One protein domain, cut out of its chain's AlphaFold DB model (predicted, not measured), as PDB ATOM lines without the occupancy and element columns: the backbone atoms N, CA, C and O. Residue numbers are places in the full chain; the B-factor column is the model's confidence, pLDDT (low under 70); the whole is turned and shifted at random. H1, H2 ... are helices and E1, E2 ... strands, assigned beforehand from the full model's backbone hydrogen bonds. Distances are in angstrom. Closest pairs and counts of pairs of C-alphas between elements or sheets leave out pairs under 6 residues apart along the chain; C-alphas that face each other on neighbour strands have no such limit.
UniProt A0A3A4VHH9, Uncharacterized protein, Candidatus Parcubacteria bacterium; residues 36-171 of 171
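Overview. This is residues 36 to 171 of the 171 residues of an uncharacterized protein of Candidatus Parcubacteria bacterium (UniProt A0A3A4VHH9). A strongly twisted sheet of five strands, E5, E4, E1, E10 and E6 in that order, forms the body, and the hairpin E2 and E3 covers part of one face as the small second layer of a sandwich. A separate small sheet, E7, E8 and E9, lies toward the other end of the longest axis, with the short helix H2 beyond it, while the loop 65 to 80 reaches out at the hairpin's end. The printed part has 136 residues, with ten named strands and two named helices in the order E1 E2 E3 E4 E5 H1 E6 E7 H2 E8 E9 E10; the three sheets are antiparallel. The class is mostly strand, though under half of the residues are in named elements. The whole is compact, with a radius of gyration of the C-alphas of 16.4 A and spans of 51 by 38 by 21 A.

Along the chain. Find C-alpha 39 at (-3.305, 81.101, 47.165); from there E1, residues 39 to 44, runs 17.0 A. Next come E2, residues 51 to 56, and E3, residues 59 to 64, 16.3 A long. E4, residues 81 to 86, spans 16.1 A; E5 is residues 91 to 94, H1 97 to 101, E6 104 to 106 and E7 116 to 119. Look for H2 at residues 126 to 131, then E8 at 139 to 143 and E9 at 146 to 150. E10, residues 162 to 170, runs 23.8 A to C-alpha 170 at (1.728, 87.388, 43.484).

Arrangement. Start at E1, antiparallel to E10 at 156 degrees, with N 40 and O 167 2.8 A apart. On its other side is E4, with N 83 and O 41 2.9 A apart. E4 and E5 form a hairpin, N 84 to O 93 at 2.9 A. E10 is staggered, pairing with E1 over residues 162 to 168 and with E6 over 168 to 170, where N 168 and O 106 are 2.8 A apart. In the E2 and E3 hairpin, N 61 and O 54 are 2.8 A apart; the closest C-alphas of E2 and E10 are those of Ala 54 and Leu 166, 6.5 A. H1 only grazes the five-stranded sheet, with residues 97 to 100. In the third sheet, N 140 and O 118 are within hydrogen-bond range across the antiparallel neighbours E7 and E8, 2.8 A apart, and N 148 and O 141 are within hydrogen-bond range across the hairpin E8 and E9, 2.9 A apart. The closest C-alphas of E7 and E10, Leu 117 and Phe 165, are 7.9 A apart. H2 is not on either of these two sheets. In both helices every O i to N i+4 pair is within hydrogen-bond range.

Size, cuts and confidence. The C-alphas farthest apart, of Glu 69 and Leu 130, are 50.9 A apart. The printed part has no cut. The links E3 to E4 and E9 to E10 are long. Mean pLDDT of the printed part is 79.1; look for values under 70 at residues 46 to 47, 68 to 77, 120 to 137 and 153 to 161.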
ATOM      1  N   GLU A  36      -7.998  89.733  47.714       90.44
ATOM      2  CA  GLU A  36      -7.672  90.057  46.323       90.44
ATOM      3  C   GLU A  36      -6.726  89.020  45.704       90.44
ATOM      4  O   GLU A  36      -6.696  88.856  44.485       90.44
ATOM      5  N   TYR A  37      -5.979  88.302  46.548       94.19
ATOM      6  CA  TYR A  37      -4.936  87.372  46.138       94.19
ATOM      7  C   TYR A  37      -5.399  85.924  46.260       94.19
ATOM      8  O   TYR A  37      -5.907  85.486  47.295       94.19
ATOM      9  N   ASP A  38      -5.160  85.167  45.195       95.06
ATOM     10  CA  ASP A  38      -5.279  83.716  45.201       95.06
ATOM     11  C   ASP A  38      -4.168  83.094  46.056       95.06
ATOM     12  O   ASP A  38      -3.115  83.696  46.278       95.06
ATOM     13  N   PHE A  39      -4.359  81.847  46.482       95.00
ATOM     14  CA  PHE A  39      -3.305  81.101  47.165       95.00
ATOM     15  C   PHE A  39      -3.205  79.658  46.690       95.00
ATOM     16  O   PHE A  39      -4.146  79.079  46.137       95.00
ATOM     17  N   LEU A  40      -2.032  79.081  46.925       95.31
ATOM     18  CA  LEU A  40      -1.712  77.697  46.640       95.31
ATOM     19  C   LEU A  40      -1.669  76.896  47.942       95.31
ATOM     20  O   LEU A  40      -1.117  77.340  48.953       95.31
ATOM     21  N   TYR A  41      -2.227  75.693  47.908       93.06
ATOM     22  CA  TYR A  41      -2.132  74.736  49.002       93.06
ATOM     23  C   TYR A  41      -2.014  73.306  48.467       93.06
ATOM     24  O   TYR A  41      -2.418  73.010  47.341       93.06
ATOM     25  N   ALA A  42      -1.440  72.418  49.273       90.62
ATOM     26  CA  ALA A  42      -1.320  70.996  48.975       90.62
ATOM     27  C   ALA A  42      -2.197  70.169  49.913       90.62
ATOM     28  O   ALA A  42      -2.346  70.512  51.080       90.62
ATOM     29  N   THR A  43      -2.736  69.051  49.440       87.12
ATOM     30  CA  THR A  43      -3.437  68.073  50.283       87.12
ATOM     31  C   THR A  43      -2.788  66.706  50.138       87.12
ATOM     32  O   THR A  43      -2.651  66.207  49.021       87.12
ATOM     33  N   SER A  44      -2.426  66.078  51.254       79.31
ATOM     34  CA  SER A  44      -1.946  64.695  51.289       79.31
ATOM     35  C   SER A  44      -2.946  63.789  52.001       79.31
ATOM     36  O   SER A  44      -3.645  64.214  52.919       79.31
ATOM     37  N   TYR A  45      -2.976  62.523  51.599       71.25
ATOM     38  CA  TYR A  45      -3.678  61.468  52.327       71.25
ATOM     39  C   TYR A  45      -2.905  61.093  53.595       71.25
ATOM     40  O   TYR A  45      -1.708  61.347  53.660       71.25
ATOM     41  N   GLY A  46      -3.567  60.470  54.577       65.12
ATOM     42  CA  GLY A  46      -3.053  60.144  55.924       65.12
ATOM     43  C   GLY A  46      -1.842  59.194  56.029       65.12
ATOM     44  O   GLY A  46      -1.671  58.544  57.054       65.12
ATOM     45  N   TYR A  47      -1.006  59.110  54.994       67.50
ATOM     46  CA  TYR A  47       0.302  58.464  54.987       67.50
ATOM     47  C   TYR A  47       1.385  59.473  54.573       67.50
ATOM     48  O   TYR A  47       1.098  60.361  53.768       67.50
ATOM     49  N   PRO A  48       2.631  59.343  55.069       70.44
ATOM     50  CA  PRO A  48       3.724  60.236  54.688       70.44
ATOM     51  C   PRO A  48       3.895  60.256  53.163       70.44
ATOM     52  O   PRO A  48       4.153  59.194  52.597       70.44
ATOM     53  N   PRO A  49       3.737  61.405  52.483       76.50
ATOM     54  CA  PRO A  49       3.764  61.456  51.025       76.50
ATOM     55  C   PRO A  49       5.157  61.120  50.473       76.50
ATOM     56  O   PRO A  49       6.157  61.216  51.181       76.50
ATOM     57  N   LEU A  50       5.244  60.767  49.185       80.94
ATOM     58  CA  LEU A  50       6.538  60.583  48.497       80.94
ATOM     59  C   LEU A  50       7.373  61.864  48.427       80.94
ATOM     60  O   LEU A  50       8.595  61.809  48.295       80.94
ATOM     61  N   ALA A  51       6.705  63.011  48.434       84.44
ATOM     62  CA  ALA A  51       7.337  64.307  48.341       84.44
ATOM     63  C   ALA A  51       6.556  65.338  49.152       84.44
ATOM     64  O   ALA A  51       5.339  65.232  49.302       84.44
ATOM     65  N   THR A  52       7.261  66.348  49.637       88.00
ATOM     66  CA  THR A  52       6.676  67.573  50.174       88.00
ATOM     67  C   THR A  52       6.952  68.726  49.225       88.00
ATOM     68  O   THR A  52       7.867  68.680  48.398       88.00
ATOM     69  N   TYR A  53       6.138  69.767  49.343       91.81
ATOM     70  CA  TYR A  53       6.329  71.001  48.605       91.81
ATOM     71  C   TYR A  53       6.700  72.125  49.567       91.81
ATOM     72  O   TYR A  53       6.155  72.221  50.668       91.81
ATOM     73  N   ALA A  54       7.626  72.967  49.131       92.62
ATOM     74  CA  ALA A  54       8.033  74.181  49.820       92.62
ATOM     75  C   ALA A  54       8.175  75.310  48.799       92.62
ATOM     76  O   ALA A  54       8.304  75.057  47.603       92.62
ATOM     77  N   VAL A  55       8.148  76.557  49.260       94.31
ATOM     78  CA  VAL A  55       8.419  77.711  48.402       94.31
ATOM     79  C   VAL A  55       9.827  78.213  48.677       94.31
ATOM     80  O   VAL A  55      10.146  78.601  49.798       94.31
ATOM     81  N   GLU A  56      10.659  78.225  47.641       94.88
ATOM     82  CA  GLU A  56      12.037  78.709  47.688       94.88
ATOM     83  C   GLU A  56      12.236  79.729  46.573       94.88
ATOM     84  O   GLU A  56      11.873  79.486  45.422       94.88
ATOM     85  N   ASN A  57      12.780  80.902  46.908       93.00
ATOM     86  CA  ASN A  57      12.937  82.019  45.963       93.00
ATOM     87  C   ASN A  57      11.629  82.372  45.221       93.00
ATOM     88  O   ASN A  57      11.630  82.778  44.059       93.00
ATOM     89  N   GLY A  58      10.498  82.182  45.908       93.06
ATOM     90  CA  GLY A  58       9.147  82.404  45.402       93.06
ATOM     91  C   GLY A  58       8.695  81.456  44.287       93.06
ATOM     92  O   GLY A  58       7.749  81.759  43.562       93.06
ATOM     93  N   LYS A  59       9.339  80.293  44.163       96.31
ATOM     94  CA  LYS A  59       8.916  79.187  43.303       96.31
ATOM     95  C   LYS A  59       8.632  77.946  44.130       96.31
ATOM     96  O   LYS A  59       9.226  77.744  45.186       96.31
ATOM     97  N   LEU A  60       7.715  77.115  43.644       95.62
ATOM     98  CA  LEU A  60       7.403  75.853  44.298       95.62
ATOM     99  C   LEU A  60       8.509  74.831  44.017       95.62
ATOM    100  O   LEU A  60       8.782  74.509  42.863       95.62
ATOM    101  N   VAL A  61       9.109  74.289  45.068       94.81
ATOM    102  CA  VAL A  61      10.142  73.254  45.009       94.81
ATOM    103  C   VAL A  61       9.594  71.960  45.592       94.81
ATOM    104  O   VAL A  61       8.881  71.953  46.598       94.81
ATOM    105  N   ARG A  62       9.922  70.853  44.925       93.31
ATOM    106  CA  ARG A  62       9.545  69.498  45.319       93.31
ATOM    107  C   ARG A  62      10.711  68.826  46.038       93.31
ATOM    108  O   ARG A  62      11.770  68.638  45.441       93.31
ATOM    109  N   HIS A  63      10.476  68.378  47.266       90.50
ATOM    110  CA  HIS A  63      11.452  67.657  48.082       90.50
ATOM    111  C   HIS A  63      11.042  66.193  48.251       90.50
ATOM    112  O   HIS A  63       9.949  65.936  48.754       90.50
ATOM    113  N   PRO A  64      11.867  65.213  47.844       86.31
ATOM    114  CA  PRO A  64      11.561  63.805  48.065       86.31
ATOM    115  C   PRO A  64      11.661  63.460  49.555       86.31
ATOM    116  O   PRO A  64      12.608  63.849  50.237       86.31
ATOM    117  N   VAL A  65      10.702  62.685  50.055       82.81
ATOM    118  CA  VAL A  65      10.696  62.189  51.434       82.81
ATOM    119  C   VAL A  65      11.201  60.752  51.439       82.81
ATOM    120  O   VAL A  65      10.678  59.893  50.726       82.81
ATOM    121  N   GLN A  66      12.207  60.466  52.266       76.12
ATOM    122  CA  GLN A  66      12.613  59.086  52.524       76.12
ATOM    123  C   GLN A  66      11.553  58.402  53.383       76.12
ATOM    124  O   GLN A  66      11.306  58.796  54.523       76.12
ATOM    125  N   GLN A  67      10.917  57.375  52.827       72.81
ATOM    126  CA  GLN A  67       9.960  56.566  53.568       72.81
ATOM    127  C   GLN A  67      10.709  55.555  54.445       72.81
ATOM    128  O   GLN A  67      11.672  54.945  53.972       72.81
ATOM    129  N   PRO A  68      10.279  55.345  55.700       69.75
ATOM    130  CA  PRO A  68      10.881  54.337  56.556       69.75
ATOM    131  C   PRO A  68      10.749  52.953  55.912       69.75
ATOM    132  O   PRO A  68       9.679  52.563  55.447       69.75
ATOM    133  N   GLU A  69      11.840  52.189  55.898       67.94
ATOM    134  CA  GLU A  69      11.856  50.836  55.323       67.94
ATOM    135  C   GLU A  69      11.174  49.787  56.220       67.94
ATOM    136  O   GLU A  69      11.012  48.637  55.814       67.94
ATOM    137  N   ILE A  70      10.771  50.173  57.433       64.69
ATOM    138  CA  ILE A  70      10.359  49.261  58.502       64.69
ATOM    139  C   ILE A  70       8.871  48.875  58.342       64.69
ATOM    140  O   ILE A  70       8.014  49.758  58.302       64.69
ATOM    141  N   PRO A  71       8.514  47.577  58.293       65.81
ATOM    142  CA  PRO A  71       7.120  47.122  58.368       65.81
ATOM    143  C   PRO A  71       6.473  47.495  59.721       65.81
ATOM    144  O   PRO A  71       7.171  47.463  60.733       65.81
ATOM    145  N   PRO A  72       5.157  47.792  59.799       65.56
ATOM    146  CA  PRO A  72       4.111  47.524  58.810       65.56
ATOM    147  C   PRO A  72       3.573  48.795  58.118       65.56
ATOM    148  O   PRO A  72       2.381  48.873  57.826       65.56
ATOM    149  N   TYR A  73       4.406  49.814  57.877       62.06
ATOM    150  CA  TYR A  73       3.929  51.044  57.234       62.06
ATOM    151  C   TYR A  73       3.710  50.829  55.724       62.06
ATOM    152  O   TYR A  73       4.655  50.461  55.021       62.06
ATOM    153  N   PRO A  74       2.491  51.041  55.188       63.84
ATOM    154  CA  PRO A  74       2.265  50.962  53.752       63.84
ATOM    155  C   PRO A  74       3.013  52.107  53.058       63.84
ATOM    156  O   PRO A  74       2.843  53.278  53.399       63.84
ATOM    157  N   ARG A  75       3.851  51.764  52.075       62.09
ATOM    158  CA  ARG A  75       4.511  52.751  51.215       62.09
ATOM    159  C   ARG A  75       3.455  53.410  50.341       62.09
ATOM    160  O   ARG A  75       2.831  52.737  49.523       62.09
ATOM    161  N   THR A  76       3.240  54.710  50.513       66.94
ATOM    162  CA  THR A  76       2.390  55.454  49.581       66.94
ATOM    163  C   THR A  76       3.197  55.806  48.344       66.94
ATOM    164  O   THR A  76       4.361  56.195  48.436       66.94
ATOM    165  N   THR A  77       2.576  55.680  47.180       65.31
ATOM    166  CA  THR A  77       3.110  56.194  45.916       65.31
ATOM    167  C   THR A  77       2.449  57.509  45.509       65.31
ATOM    168  O   THR A  77       2.715  58.021  44.426       65.31
ATOM    169  N   ALA A  78       1.576  58.058  46.357       74.44
ATOM    170  CA  ALA A  78       0.848  59.278  46.054       74.44
ATOM    171  C   ALA A  78       1.671  60.515  46.433       74.44
ATOM    172  O   ALA A  78       2.152  60.657  47.563       74.44
ATOM    173  N   GLU A  79       1.807  61.424  45.473       82.88
ATOM    174  CA  GLU A  79       2.258  62.789  45.718       82.88
ATOM    175  C   GLU A  79       1.095  63.636  46.259       82.88
ATOM    176  O   GLU A  79      -0.067  63.322  45.981       82.88
ATOM    177  N   PRO A  80       1.373  64.705  47.027       87.25
ATOM    178  CA  PRO A  80       0.329  65.622  47.456       87.25
ATOM    179  C   PRO A  80      -0.358  66.265  46.249       87.25
ATOM    180  O   PRO A  80       0.302  66.698  45.303       87.25
ATOM    181  N   GLU A  81      -1.684  66.359  46.297       89.56
ATOM    182  CA  GLU A  81      -2.443  67.069  45.272       89.56
ATOM    183  C   GLU A  81      -2.278  68.576  45.470       89.56
ATOM    184  O   GLU A  81      -2.438  69.078  46.583       89.56
ATOM    185  N   LEU A  82      -1.978  69.295  44.390       92.62
ATOM    186  CA  LEU A  82      -1.844  70.747  44.397       92.62
ATOM    187  C   LEU A  82      -3.165  71.406  44.005       92.62
ATOM    188  O   LEU A  82      -3.824  71.023  43.032       92.62
ATOM    189  N   TRP A  83      -3.524  72.442  44.753       94.00
ATOM    190  CA  TRP A  83      -4.760  73.183  44.576       94.00
ATOM    191  C   TRP A  83      -4.492  74.678  44.583       94.00
ATOM    192  O   TRP A  83      -3.779  75.199  45.442       94.00
ATOM    193  N   ARG A  84      -5.130  75.378  43.649       94.69
ATOM    194  CA  ARG A  84      -5.230  76.834  43.642       94.69
ATOM    195  C   ARG A  84      -6.609  77.231  44.140       94.69
ATOM    196  O   ARG A  84      -7.607  76.841  43.532       94.69
ATOM    197  N   TYR A  85      -6.651  78.028  45.197       93.50
ATOM    198  CA  TYR A  85      -7.859  78.716  45.626       93.50
ATOM    199  C   TYR A  85      -7.980  80.046  44.884       93.50
ATOM    200  O   TYR A  85      -7.049  80.852  44.896       93.50
ATOM    201  N   ASN A  86      -9.121  80.252  44.227       92.44
ATOM    202  CA  ASN A  86      -9.474  81.494  43.560       92.44
ATOM    203  C   ASN A  86     -10.288  82.370  44.517       92.44
ATOM    204  O   ASN A  86     -11.422  82.042  44.873       92.44
ATOM    205  N   ALA A  87      -9.698  83.496  44.900       89.50
ATOM    206  CA  ALA A  87     -10.249  84.467  45.833       89.50
ATOM    207  C   ALA A  87     -11.546  85.127  45.341       89.50
ATOM    208  O   ALA A  87     -12.457  85.414  46.124       89.50
ATOM    209  N   ARG A  88     -11.641  85.351  44.027       86.88
ATOM    210  CA  ARG A  88     -12.787  85.994  43.380       86.88
ATOM    211  C   ARG A  88     -13.994  85.065  43.297       86.88
ATOM    212  O   ARG A  88     -15.116  85.513  43.530       86.88
ATOM    213  N   ASP A  89     -13.743  83.801  42.973       87.62
ATOM    214  CA  ASP A  89     -14.783  82.800  42.720       87.62
ATOM    215  C   ASP A  89     -15.111  81.952  43.961       87.62
ATOM    216  O   ASP A  89     -16.054  81.164  43.925       87.62
ATOM    217  N   ASP A  90     -14.362  82.128  45.057       86.31
ATOM    218  CA  ASP A  90     -14.475  81.353  46.303       86.31
ATOM    219  C   ASP A  90     -14.449  79.837  46.051       86.31
ATOM    220  O   ASP A  90     -15.280  79.072  46.542       86.31
ATOM    221  N   ALA A  91     -13.507  79.411  45.210       88.19
ATOM    222  CA  ALA A  91     -13.444  78.043  44.726       88.19
ATOM    223  C   ALA A  91     -12.004  77.563  44.558       88.19
ATOM    224  O   ALA A  91     -11.137  78.277  44.053       88.19
ATOM    225  N   SER A  92     -11.773  76.304  44.919       90.81
ATOM    226  CA  SER A  92     -10.509  75.622  44.667       90.81
ATOM    227  C   SER A  92     -10.560  74.800  43.387       90.81
ATOM    228  O   SER A  92     -11.524  74.078  43.132       90.81
ATOM    229  N   ARG A  93      -9.472  74.831  42.617       92.06
ATOM    230  CA  ARG A  93      -9.254  73.947  41.466       92.06
ATOM    231  C   ARG A  93      -7.913  73.237  41.572       92.06
ATOM    232  O   ARG A  93      -6.956  73.809  42.093       92.06
ATOM    233  N   LYS A  94      -7.843  72.007  41.062       92.56
ATOM    234  CA  LYS A  94      -6.568  71.295  40.914       92.56
ATOM    235  C   LYS A  94      -5.666  72.057  39.940       92.56
ATOM    236  O   LYS A  94      -6.166  72.645  38.978       92.56
ATOM    237  N   ILE A  95      -4.367  72.050  40.211       94.31
ATOM    238  CA  ILE A  95      -3.329  72.672  39.381       94.31
ATOM    239  C   ILE A  95      -2.137  71.715  39.277       94.31
ATOM    240  O   ILE A  95      -1.838  71.004  40.237       94.31
ATOM    241  N   SER A  96      -1.485  71.645  38.117       94.88
ATOM    242  CA  SER A  96      -0.307  70.791  37.927       94.88
ATOM    243  C   SER A  96       0.952  71.437  38.509       94.88
ATOM    244  O   SER A  96       1.025  72.657  38.662       94.88
ATOM    245  N   PHE A  97       1.978  70.635  38.809       94.12
ATOM    246  CA  PHE A  97       3.252  71.170  39.294       94.12
ATOM    247  C   PHE A  97       3.889  72.125  38.273       94.12
ATOM    248  O   PHE A  97       4.362  73.196  38.643       94.12
ATOM    249  N   GLU A  98       3.836  71.793  36.985       94.69
ATOM    250  CA  GLU A  98       4.352  72.612  35.885       94.69
ATOM    251  C   GLU A  98       3.643  73.968  35.809       94.69
ATOM    252  O   GLU A  98       4.297  74.999  35.655       94.69
ATOM    253  N   GLU A  99       2.320  73.989  35.990       95.19
ATOM    254  CA  GLU A  99       1.551  75.233  36.048       95.19
ATOM    255  C   GLU A  99       1.973  76.101  37.242       95.19
ATOM    256  O   GLU A  99       2.042  77.323  37.113       95.19
ATOM    257  N   THR A 100       2.317  75.498  38.389       95.25
ATOM    258  CA  THR A 100       2.808  76.267  39.547       95.25
ATOM    259  C   THR A 100       4.163  76.928  39.306       95.25
ATOM    260  O   THR A 100       4.429  77.978  39.886       95.25
ATOM    261  N   GLN A 101       5.002  76.387  38.415       95.31
ATOM    262  CA  GLN A 101       6.306  76.984  38.093       95.31
ATOM    263  C   GLN A 101       6.173  78.329  37.367       95.31
ATOM    264  O   GLN A 101       7.069  79.175  37.436       95.31
ATOM    265  N   LEU A 102       5.037  78.557  36.704       95.06
ATOM    266  CA  LEU A 102       4.717  79.825  36.050       95.06
ATOM    267  C   LEU A 102       4.297  80.915  37.046       95.06
ATOM    268  O   LEU A 102       4.263  82.086  36.683       95.06
ATOM    269  N   LEU A 103       4.000  80.549  38.295       95.50
ATOM    270  CA  LEU A 103       3.517  81.464  39.326       95.50
ATOM    271  C   LEU A 103       4.669  82.019  40.160       95.50
ATOM    272  O   LEU A 103       5.712  81.378  40.302       95.50
ATOM    273  N   GLN A 104       4.467  83.204  40.729       96.62
ATOM    274  CA  GLN A 104       5.299  83.729  41.802       96.62
ATOM    275  C   GLN A 104       4.548  83.534  43.120       96.62
ATOM    276  O   GLN A 104       3.378  83.900  43.232       96.62
ATOM    277  N   LEU A 105       5.207  82.918  44.097       96.19
ATOM    278  CA  LEU A 105       4.608  82.567  45.379       96.19
ATOM    279  C   LEU A 105       5.243  83.359  46.519       96.19
ATOM    280  O   LEU A 105       6.464  83.502  46.579       96.19
ATOM    281  N   ASP A 106       4.410  83.806  47.450       95.38
ATOM    282  CA  ASP A 106       4.829  84.344  48.741       95.38
ATOM    283  C   ASP A 106       4.439  83.389  49.871       95.38
ATOM    284  O   ASP A 106       3.245  83.228  50.132       95.38
ATOM    285  N   PRO A 107       5.402  82.759  50.562       93.75
ATOM    286  CA  PRO A 107       5.112  81.867  51.680       93.75
ATOM    287  C   PRO A 107       4.689  82.601  52.961       93.75
ATOM    288  O   PRO A 107       4.511  81.960  53.999       93.75
ATOM    289  N   SER A 108       4.571  83.932  52.939       93.06
ATOM    290  CA  SER A 108       4.145  84.720  54.089       93.06
ATOM    291  C   SER A 108       2.781  84.270  54.633       93.06
ATOM    292  O   SER A 108       1.852  83.906  53.911       93.06
ATOM    293  N   THR A 109       2.633  84.321  55.958       88.62
ATOM    294  CA  THR A 109       1.379  83.954  56.637       88.62
ATOM    295  C   THR A 109       0.237  84.928  56.354       88.62
ATOM    296  O   THR A 109      -0.920  84.618  56.636       88.62
ATOM    297  N   ARG A 110       0.553  86.106  55.806       92.12
ATOM    298  CA  ARG A 110      -0.401  87.154  55.457       92.12
ATOM    299  C   ARG A 110      -0.219  87.556  54.008       92.12
ATOM    300  O   ARG A 110       0.890  87.872  53.606       92.12
ATOM    301  N   SER A 111      -1.315  87.614  53.275       92.81
ATOM    302  CA  SER A 111      -1.336  88.103  51.908       92.81
ATOM    303  C   SER A 111      -0.911  89.577  51.839       92.81
ATOM    304  O   SER A 111      -0.976  90.292  52.848       92.81
ATOM    305  N   PRO A 112      -0.553  90.084  50.647       92.69
ATOM    306  CA  PRO A 112      -0.230  91.500  50.463       92.69
ATOM    307  C   PRO A 112      -1.367  92.459  50.859       92.69
ATOM    308  O   PRO A 112      -1.114  93.587  51.273       92.69
ATOM    309  N   ASP A 113      -2.622  92.011  50.785       91.19
ATOM    310  CA  ASP A 113      -3.807  92.741  51.242       91.19
ATOM    311  C   ASP A 113      -4.195  92.443  52.708       91.19
ATOM    312  O   ASP A 113      -5.229  92.918  53.188       91.19
ATOM    313  N   GLY A 114      -3.359  91.716  53.454       89.56
ATOM    314  CA  GLY A 114      -3.438  91.551  54.908       89.56
ATOM    315  C   GLY A 114      -4.341  90.422  55.410       89.56
ATOM    316  O   GLY A 114      -4.593  90.351  56.617       89.56
ATOM    317  N   PHE A 115      -4.827  89.553  54.526       91.12
ATOM    318  CA  PHE A 115      -5.576  88.354  54.900       91.12
ATOM    319  C   PHE A 115      -4.645  87.244  55.370       91.12
ATOM    320  O   PHE A 115      -3.568  87.050  54.820       91.12
ATOM    321  N   ALA A 116      -5.069  86.485  56.372       90.19
ATOM    322  CA  ALA A 116      -4.411  85.259  56.799       90.19
ATOM    323  C   ALA A 116      -5.324  84.058  56.543       90.19
ATOM    324  O   ALA A 116      -6.548  84.175  56.636       90.19
ATOM    325  N   LEU A 117      -4.724  82.910  56.227       87.75
ATOM    326  CA  LEU A 117      -5.425  81.634  56.187       87.75
ATOM    327  C   LEU A 117      -5.279  80.958  57.551       87.75
ATOM    328  O   LEU A 117      -4.185  80.555  57.939       87.75
ATOM    329  N   GLU A 118      -6.388  80.821  58.265       84.38
ATOM    330  CA  GLU A 118      -6.418  80.286  59.620       84.38
ATOM    331  C   GLU A 118      -7.388  79.110  59.705       84.38
ATOM    332  O   GLU A 118      -8.473  79.097  59.117       84.38
ATOM    333  N   ARG A 119      -6.989  78.085  60.451       76.62
ATOM    334  CA  ARG A 119      -7.859  76.963  60.785       76.62
ATOM    335  C   ARG A 119      -8.625  77.323  62.048       76.62
ATOM    336  O   ARG A 119      -8.026  77.804  63.004       76.62
ATOM    337  N   GLY A 120      -9.930  77.064  62.061       64.69
ATOM    338  CA  GLY A 120     -10.771  77.318  63.225       64.69
ATOM    339  C   GLY A 120     -10.237  76.581  64.452       64.69
ATOM    340  O   GLY A 120     -10.278  75.347  64.508       64.69
ATOM    341  N   SER A 121      -9.728  77.338  65.422       53.62
ATOM    342  CA  SER A 121      -9.542  76.915  66.805       53.62
ATOM    343  C   SER A 121     -10.799  77.339  67.559       53.62
ATOM    344  O   SER A 121     -11.254  78.472  67.431       53.62
ATOM    345  N   GLY A 122     -11.437  76.419  68.276       49.34
ATOM    346  CA  GLY A 122     -12.805  76.631  68.747       49.34
ATOM    347  C   GLY A 122     -12.997  77.599  69.917       49.34
ATOM    348  O   GLY A 122     -13.797  77.289  70.797       49.34
ATOM    349  N   ALA A 123     -12.261  78.716  70.001       46.81
ATOM    350  CA  ALA A 123     -12.283  79.546  71.207       46.81
ATOM    351  C   ALA A 123     -11.884  81.038  71.103       46.81
ATOM    352  O   ALA A 123     -11.640  81.619  72.159       46.81
ATOM    353  N   GLU A 124     -11.813  81.704  69.938       47.97
ATOM    354  CA  GLU A 124     -11.193  83.058  69.907       47.97
ATOM    355  C   GLU A 124     -11.990  84.214  69.280       47.97
ATOM    356  O   GLU A 124     -11.565  85.362  69.404       47.97
ATOM    357  N   ASN A 125     -13.176  83.996  68.697       50.88
ATOM    358  CA  ASN A 125     -13.931  85.093  68.072       50.88
ATOM    359  C   ASN A 125     -15.248  85.430  68.789       50.88
ATOM    360  O   ASN A 125     -16.082  84.567  69.056       50.88
ATOM    361  N   ILE A 126     -15.491  86.730  69.020       52.34
ATOM    362  CA  ILE A 126     -16.705  87.247  69.691       52.34
ATOM    363  C   ILE A 126     -18.001  86.840  68.974       52.34
ATOM    364  O   ILE A 126     -19.050  86.694  69.594       52.34
ATOM    365  N   PHE A 127     -17.924  86.643  67.656       44.03
ATOM    366  CA  PHE A 127     -19.043  86.200  66.829       44.03
ATOM    367  C   PHE A 127     -19.422  84.742  67.139       44.03
ATOM    368  O   PHE A 127     -20.592  84.379  67.148       44.03
ATOM    369  N   GLU A 128     -18.438  83.913  67.472       52.66
ATOM    370  CA  GLU A 128     -18.617  82.509  67.838       52.66
ATOM    371  C   GLU A 128     -19.216  82.372  69.247       52.66
ATOM    372  O   GLU A 128     -20.095  81.538  69.467       52.66
ATOM    373  N   ALA A 129     -18.828  83.272  70.164       52.78
ATOM    374  CA  ALA A 129     -19.407  83.389  71.503       52.78
ATOM    375  C   ALA A 129     -20.893  83.802  71.493       52.78
ATOM    376  O   ALA A 129     -21.638  83.422  72.394       52.78
ATOM    377  N   LEU A 130     -21.330  84.568  70.485       44.25
ATOM    378  CA  LEU A 130     -22.704  85.078  70.382       44.25
ATOM    379  C   LEU A 130     -23.635  84.206  69.528       44.25
ATOM    380  O   LEU A 130     -24.838  84.196  69.778       44.25
ATOM    381  N   PHE A 131     -23.105  83.483  68.536       46.28
ATOM    382  CA  PHE A 131     -23.922  82.774  67.540       46.28
ATOM    383  C   PHE A 131     -23.689  81.260  67.469       46.28
ATOM    384  O   PHE A 131     -24.293  80.609  66.622       46.28
ATOM    385  N   GLY A 132     -22.875  80.694  68.371       42.34
ATOM    386  CA  GLY A 132     -22.853  79.264  68.692       42.34
ATOM    387  C   GLY A 132     -22.651  78.347  67.487       42.34
ATOM    388  O   GLY A 132     -23.602  77.780  66.956       42.34
ATOM    389  N   GLY A 133     -21.402  78.147  67.069       47.50
ATOM    390  CA  GLY A 133     -21.143  77.279  65.925       47.50
ATOM    391  C   GLY A 133     -19.675  77.004  65.680       47.50
ATOM    392  O   GLY A 133     -19.193  77.260  64.584       47.50
ATOM    393  N   SER A 134     -18.968  76.476  66.677       46.22
ATOM    394  CA  SER A 134     -17.590  76.055  66.456       46.22
ATOM    395  C   SER A 134     -17.556  74.717  65.729       46.22
ATOM    396  O   SER A 134     -17.933  73.677  66.274       46.22
ATOM    397  N   ARG A 135     -17.140  74.745  64.463       53.03
ATOM    398  CA  ARG A 135     -16.854  73.539  63.688       53.03
ATOM    399  C   ARG A 135     -15.344  73.374  63.611       53.03
ATOM    400  O   ARG A 135     -14.662  74.030  62.825       53.03
ATOM    401  N   TYR A 136     -14.842  72.487  64.464       54.81
ATOM    402  CA  TYR A 136     -13.474  71.989  64.411       54.81
ATOM    403  C   TYR A 136     -13.151  71.531  62.975       54.81
ATOM    404  O   TYR A 136     -13.961  70.844  62.356       54.81
ATOM    405  N   ASN A 137     -11.976  71.915  62.461       65.50
ATOM    406  CA  ASN A 137     -11.464  71.619  61.106       65.50
ATOM    407  C   ASN A 137     -12.020  72.452  59.936       65.50
ATOM    408  O   ASN A 137     -11.781  72.103  58.780       65.50
ATOM    409  N   GLU A 138     -12.696  73.572  60.190       76.19
ATOM    410  CA  GLU A 138     -13.020  74.527  59.123       76.19
ATOM    411  C   GLU A 138     -11.896  75.544  58.897       76.19
ATOM    412  O   GLU A 138     -11.134  75.864  59.810       76.19
ATOM    413  N   TRP A 139     -11.790  76.040  57.666       81.56
ATOM    414  CA  TRP A 139     -10.777  77.009  57.259       81.56
ATOM    415  C   TRP A 139     -11.405  78.372  57.025       81.56
ATOM    416  O   TRP A 139     -12.509  78.483  56.482       81.56
ATOM    417  N   TYR A 140     -10.684  79.402  57.442       85.44
ATOM    418  CA  TYR A 140     -11.141  80.776  57.459       85.44
ATOM    419  C   TYR A 140     -10.084  81.689  56.857       85.44
ATOM    420  O   TYR A 140      -8.886  81.514  57.065       85.44
ATOM    421  N   LEU A 141     -10.554  82.703  56.145       87.19
ATOM    422  CA  LEU A 141      -9.772  83.880  55.820       87.19
ATOM    423  C   LEU A 141     -10.062  84.956  56.851       87.19
ATOM    424  O   LEU A 141     -11.228  85.316  57.053       87.19
ATOM    425  N   THR A 142      -9.018  85.471  57.490       85.81
ATOM    426  CA  THR A 142      -9.150  86.450  58.569       85.81
ATOM    427  C   THR A 142      -8.404  87.740  58.257       85.81
ATOM    428  O   THR A 142      -7.316  87.740  57.683       85.81
ATOM    429  N   LYS A 143      -9.018  88.874  58.607       85.19
ATOM    430  CA  LYS A 143      -8.439  90.217  58.475       85.19
ATOM    431  C   LYS A 143      -9.081  91.150  59.495       85.19
ATOM    432  O   LYS A 143     -10.301  91.271  59.534       85.19
ATOM    433  N   ASN A 144      -8.266  91.827  60.306       81.75
ATOM    434  CA  ASN A 144      -8.704  92.855  61.265       81.75
ATOM    435  C   ASN A 144      -9.917  92.440  62.132       81.75
ATOM    436  O   ASN A 144     -10.881  93.191  62.257       81.75
ATOM    437  N   GLY A 145      -9.897  91.225  62.693       73.81
ATOM    438  CA  GLY A 145     -10.974  90.703  63.551       73.81
ATOM    439  C   GLY A 145     -12.232  90.234  62.808       73.81
ATOM    440  O   GLY A 145     -13.177  89.769  63.438       73.81
ATOM    441  N   SER A 146     -12.252  90.332  61.478       75.56
ATOM    442  CA  SER A 146     -13.282  89.727  60.636       75.56
ATOM    443  C   SER A 146     -12.795  88.380  60.112       75.56
ATOM    444  O   SER A 146     -11.635  88.253  59.716       75.56
ATOM    445  N   ALA A 147     -13.683  87.390  60.084       79.44
ATOM    446  CA  ALA A 147     -13.395  86.051  59.591       79.44
ATOM    447  C   ALA A 147     -14.469  85.612  58.596       79.44
ATOM    448  O   ALA A 147     -15.663  85.832  58.810       79.44
ATOM    449  N   ARG A 148     -14.045  84.959  57.516       80.19
ATOM    450  CA  ARG A 148     -14.934  84.332  56.542       80.19
ATOM    451  C   ARG A 148     -14.502  82.899  56.338       80.19
ATOM    452  O   ARG A 148     -13.363  82.634  55.975       80.19
ATOM    453  N   ARG A 149     -15.445  81.986  56.530       82.25
ATOM    454  CA  ARG A 149     -15.263  80.577  56.206       82.25
ATOM    455  C   ARG A 149     -15.054  80.407  54.703       82.25
ATOM    456  O   ARG A 149     -15.808  80.982  53.919       82.25
ATOM    457  N   ILE A 150     -14.106  79.558  54.332       83.50
ATOM    458  CA  ILE A 150     -13.865  79.152  52.948       83.50
ATOM    459  C   ILE A 150     -14.038  77.645  52.781       83.50
ATOM    460  O   ILE A 150     -13.879  76.866  53.725       83.50
ATOM    461  N   SER A 151     -14.377  77.229  51.564       77.44
ATOM    462  CA  SER A 151     -14.412  75.818  51.199       77.44
ATOM    463  C   SER A 151     -13.145  75.471  50.430       77.44
ATOM    464  O   SER A 151     -13.007  75.798  49.256       77.44
ATOM    465  N   ILE A 152     -12.215  74.803  51.105       77.94
ATOM    466  CA  ILE A 152     -11.083  74.158  50.444       77.94
ATOM    467  C   ILE A 152     -11.421  72.679  50.196       77.94
ATOM    468  O   ILE A 152     -12.059  72.020  51.015       77.94
ATOM    469  N   SER A 153     -11.086  72.209  48.995       66.00
ATOM    470  CA  SER A 153     -11.521  70.936  48.398       66.00
ATOM    471  C   SER A 153     -11.078  69.671  49.155       66.00
ATOM    472  O   SER A 153     -10.099  69.708  49.897       66.00
ATOM    473  N   PRO A 154     -11.716  68.524  48.853       56.12
ATOM    474  CA  PRO A 154     -12.998  68.140  49.398       56.12
ATOM    475  C   PRO A 154     -12.791  67.602  50.817       56.12
ATOM    476  O   PRO A 154     -12.152  66.571  51.030       56.12
ATOM    477  N   SER A 155     -13.405  68.275  51.785       50.62
ATOM    478  CA  SER A 155     -13.616  67.777  53.140       50.62
ATOM    479  C   SER A 155     -14.511  66.529  53.106       50.62
ATOM    480  O   SER A 155     -15.689  66.580  53.463       50.62
ATOM    481  N   THR A 156     -14.006  65.402  52.600       49.38
ATOM    482  CA  THR A 156     -14.678  64.120  52.803       49.38
ATOM    483  C   THR A 156     -14.461  63.739  54.266       49.38
ATOM    484  O   THR A 156     -13.317  63.646  54.701       49.38
ATOM    485  N   PRO A 157     -15.531  63.525  55.051       46.69
ATOM    486  CA  PRO A 157     -15.436  63.327  56.501       46.69
ATOM    487  C   PRO A 157     -14.717  62.030  56.909       46.69
ATOM    488  O   PRO A 157     -14.562  61.768  58.096       46.69
ATOM    489  N   TYR A 158     -14.313  61.207  55.939       43.66
ATOM    490  CA  TYR A 158     -13.724  59.889  56.158       43.66
ATOM    491  C   TYR A 158     -12.190  59.875  56.082       43.66
ATOM    492  O   TYR A 158     -11.574  58.910  56.527       43.66
ATOM    493  N   TYR A 159     -11.568  60.923  55.532       50.69
ATOM    494  CA  TYR A 159     -10.118  60.999  55.369       50.69
ATOM    495  C   TYR A 159      -9.601  62.344  55.874       50.69
ATOM    496  O   TYR A 159     -10.107  63.401  55.504       50.69
ATOM    497  N   ASP A 160      -8.589  62.279  56.734       53.44
ATOM    498  CA  ASP A 160      -7.935  63.429  57.352       53.44
ATOM    499  C   ASP A 160      -7.028  64.115  56.315       53.44
ATOM    500  O   ASP A 160      -5.816  63.905  56.268       53.44
ATOM    501  N   TYR A 161      -7.631  64.863  55.387       65.88
ATOM    502  CA  TYR A 161      -6.873  65.751  54.512       65.88
ATOM    503  C   TYR A 161      -6.510  66.982  55.324       65.88
ATOM    504  O   TYR A 161      -7.376  67.788  55.665       65.88
ATOM    505  N   ASN A 162      -5.222  67.134  55.613       72.38
ATOM    506  CA  ASN A 162      -4.704  68.350  56.212       72.38
ATOM    507  C   ASN A 162      -4.111  69.220  55.095       72.38
ATOM    508  O   ASN A 162      -3.029  68.906  54.593       72.38
ATOM    509  N   PRO A 163      -4.823  70.263  54.640       82.56
ATOM    510  CA  PRO A 163      -4.300  71.141  53.617       82.56
ATOM    511  C   PRO A 163      -3.130  71.947  54.177       82.56
ATOM    512  O   PRO A 163      -3.227  72.603  55.213       82.56
ATOM    513  N   GLN A 164      -2.011  71.891  53.468       88.19
ATOM    514  CA  GLN A 164      -0.803  72.640  53.753       88.19
ATOM    515  C   GLN A 164      -0.788  73.895  52.884       88.19
ATOM    516  O   GLN A 164      -0.707  73.802  51.660       88.19
ATOM    517  N   PHE A 165      -0.837  75.067  53.513       91.62
ATOM    518  CA  PHE A 165      -0.619  76.337  52.827       91.62
ATOM    519  C   PHE A 165       0.800  76.394  52.246       91.62
ATOM    520  O   PHE A 165       1.766  76.076  52.941       91.62
ATOM    521  N   LEU A 166       0.914  76.784  50.976       93.94
ATOM    522  CA  LEU A 166       2.195  76.903  50.280       93.94
ATOM    523  C   LEU A 166       2.573  78.362  50.029       93.94
ATOM    524  O   LEU A 166       3.751  78.698  50.106       93.94
ATOM    525  N   GLY A 167       1.598  79.226  49.753       94.25
ATOM    526  CA  GLY A 167       1.854  80.649  49.563       94.25
ATOM    527  C   GLY A 167       0.745  81.385  48.818       94.25
ATOM    528  O   GLY A 167      -0.102  80.771  48.166       94.25
ATOM    529  N   TRP A 168       0.784  82.712  48.888       96.62
ATOM    530  CA  TRP A 168      -0.042  83.619  48.093       96.62
ATOM    531  C   TRP A 168       0.520  83.752  46.681       96.62
ATOM    532  O   TRP A 168       1.734  83.793  46.497       96.62
ATOM    533  N   ILE A 169      -0.351  83.828  45.678       96.62
ATOM    534  CA  ILE A 169       0.048  84.029  44.284       96.62
ATOM    535  C   ILE A 169       0.198  85.531  44.047       96.62
ATOM    536  O   ILE A 169      -0.796  86.255  44.061       96.62
ATOM    537  N   ILE A 170       1.429  85.989  43.817       93.81
ATOM    538  CA  ILE A 170       1.728  87.388  43.484       93.81
ATOM    539  C   ILE A 170       1.742  87.552  41.947       93.81
ATOM    540  O   ILE A 170       2.226  86.647  41.259       93.81
ATOM    541  N   PRO A 171       1.199  88.661  41.405       82.81
ATOM    542  CA  PRO A 171       1.344  89.030  39.995       82.81
ATOM    543  C   PRO A 171       2.786  89.325  39.554       82.81
ATOM    544  O   PRO A 171       3.613  89.751  40.392       82.81
TER     545      PRO A 171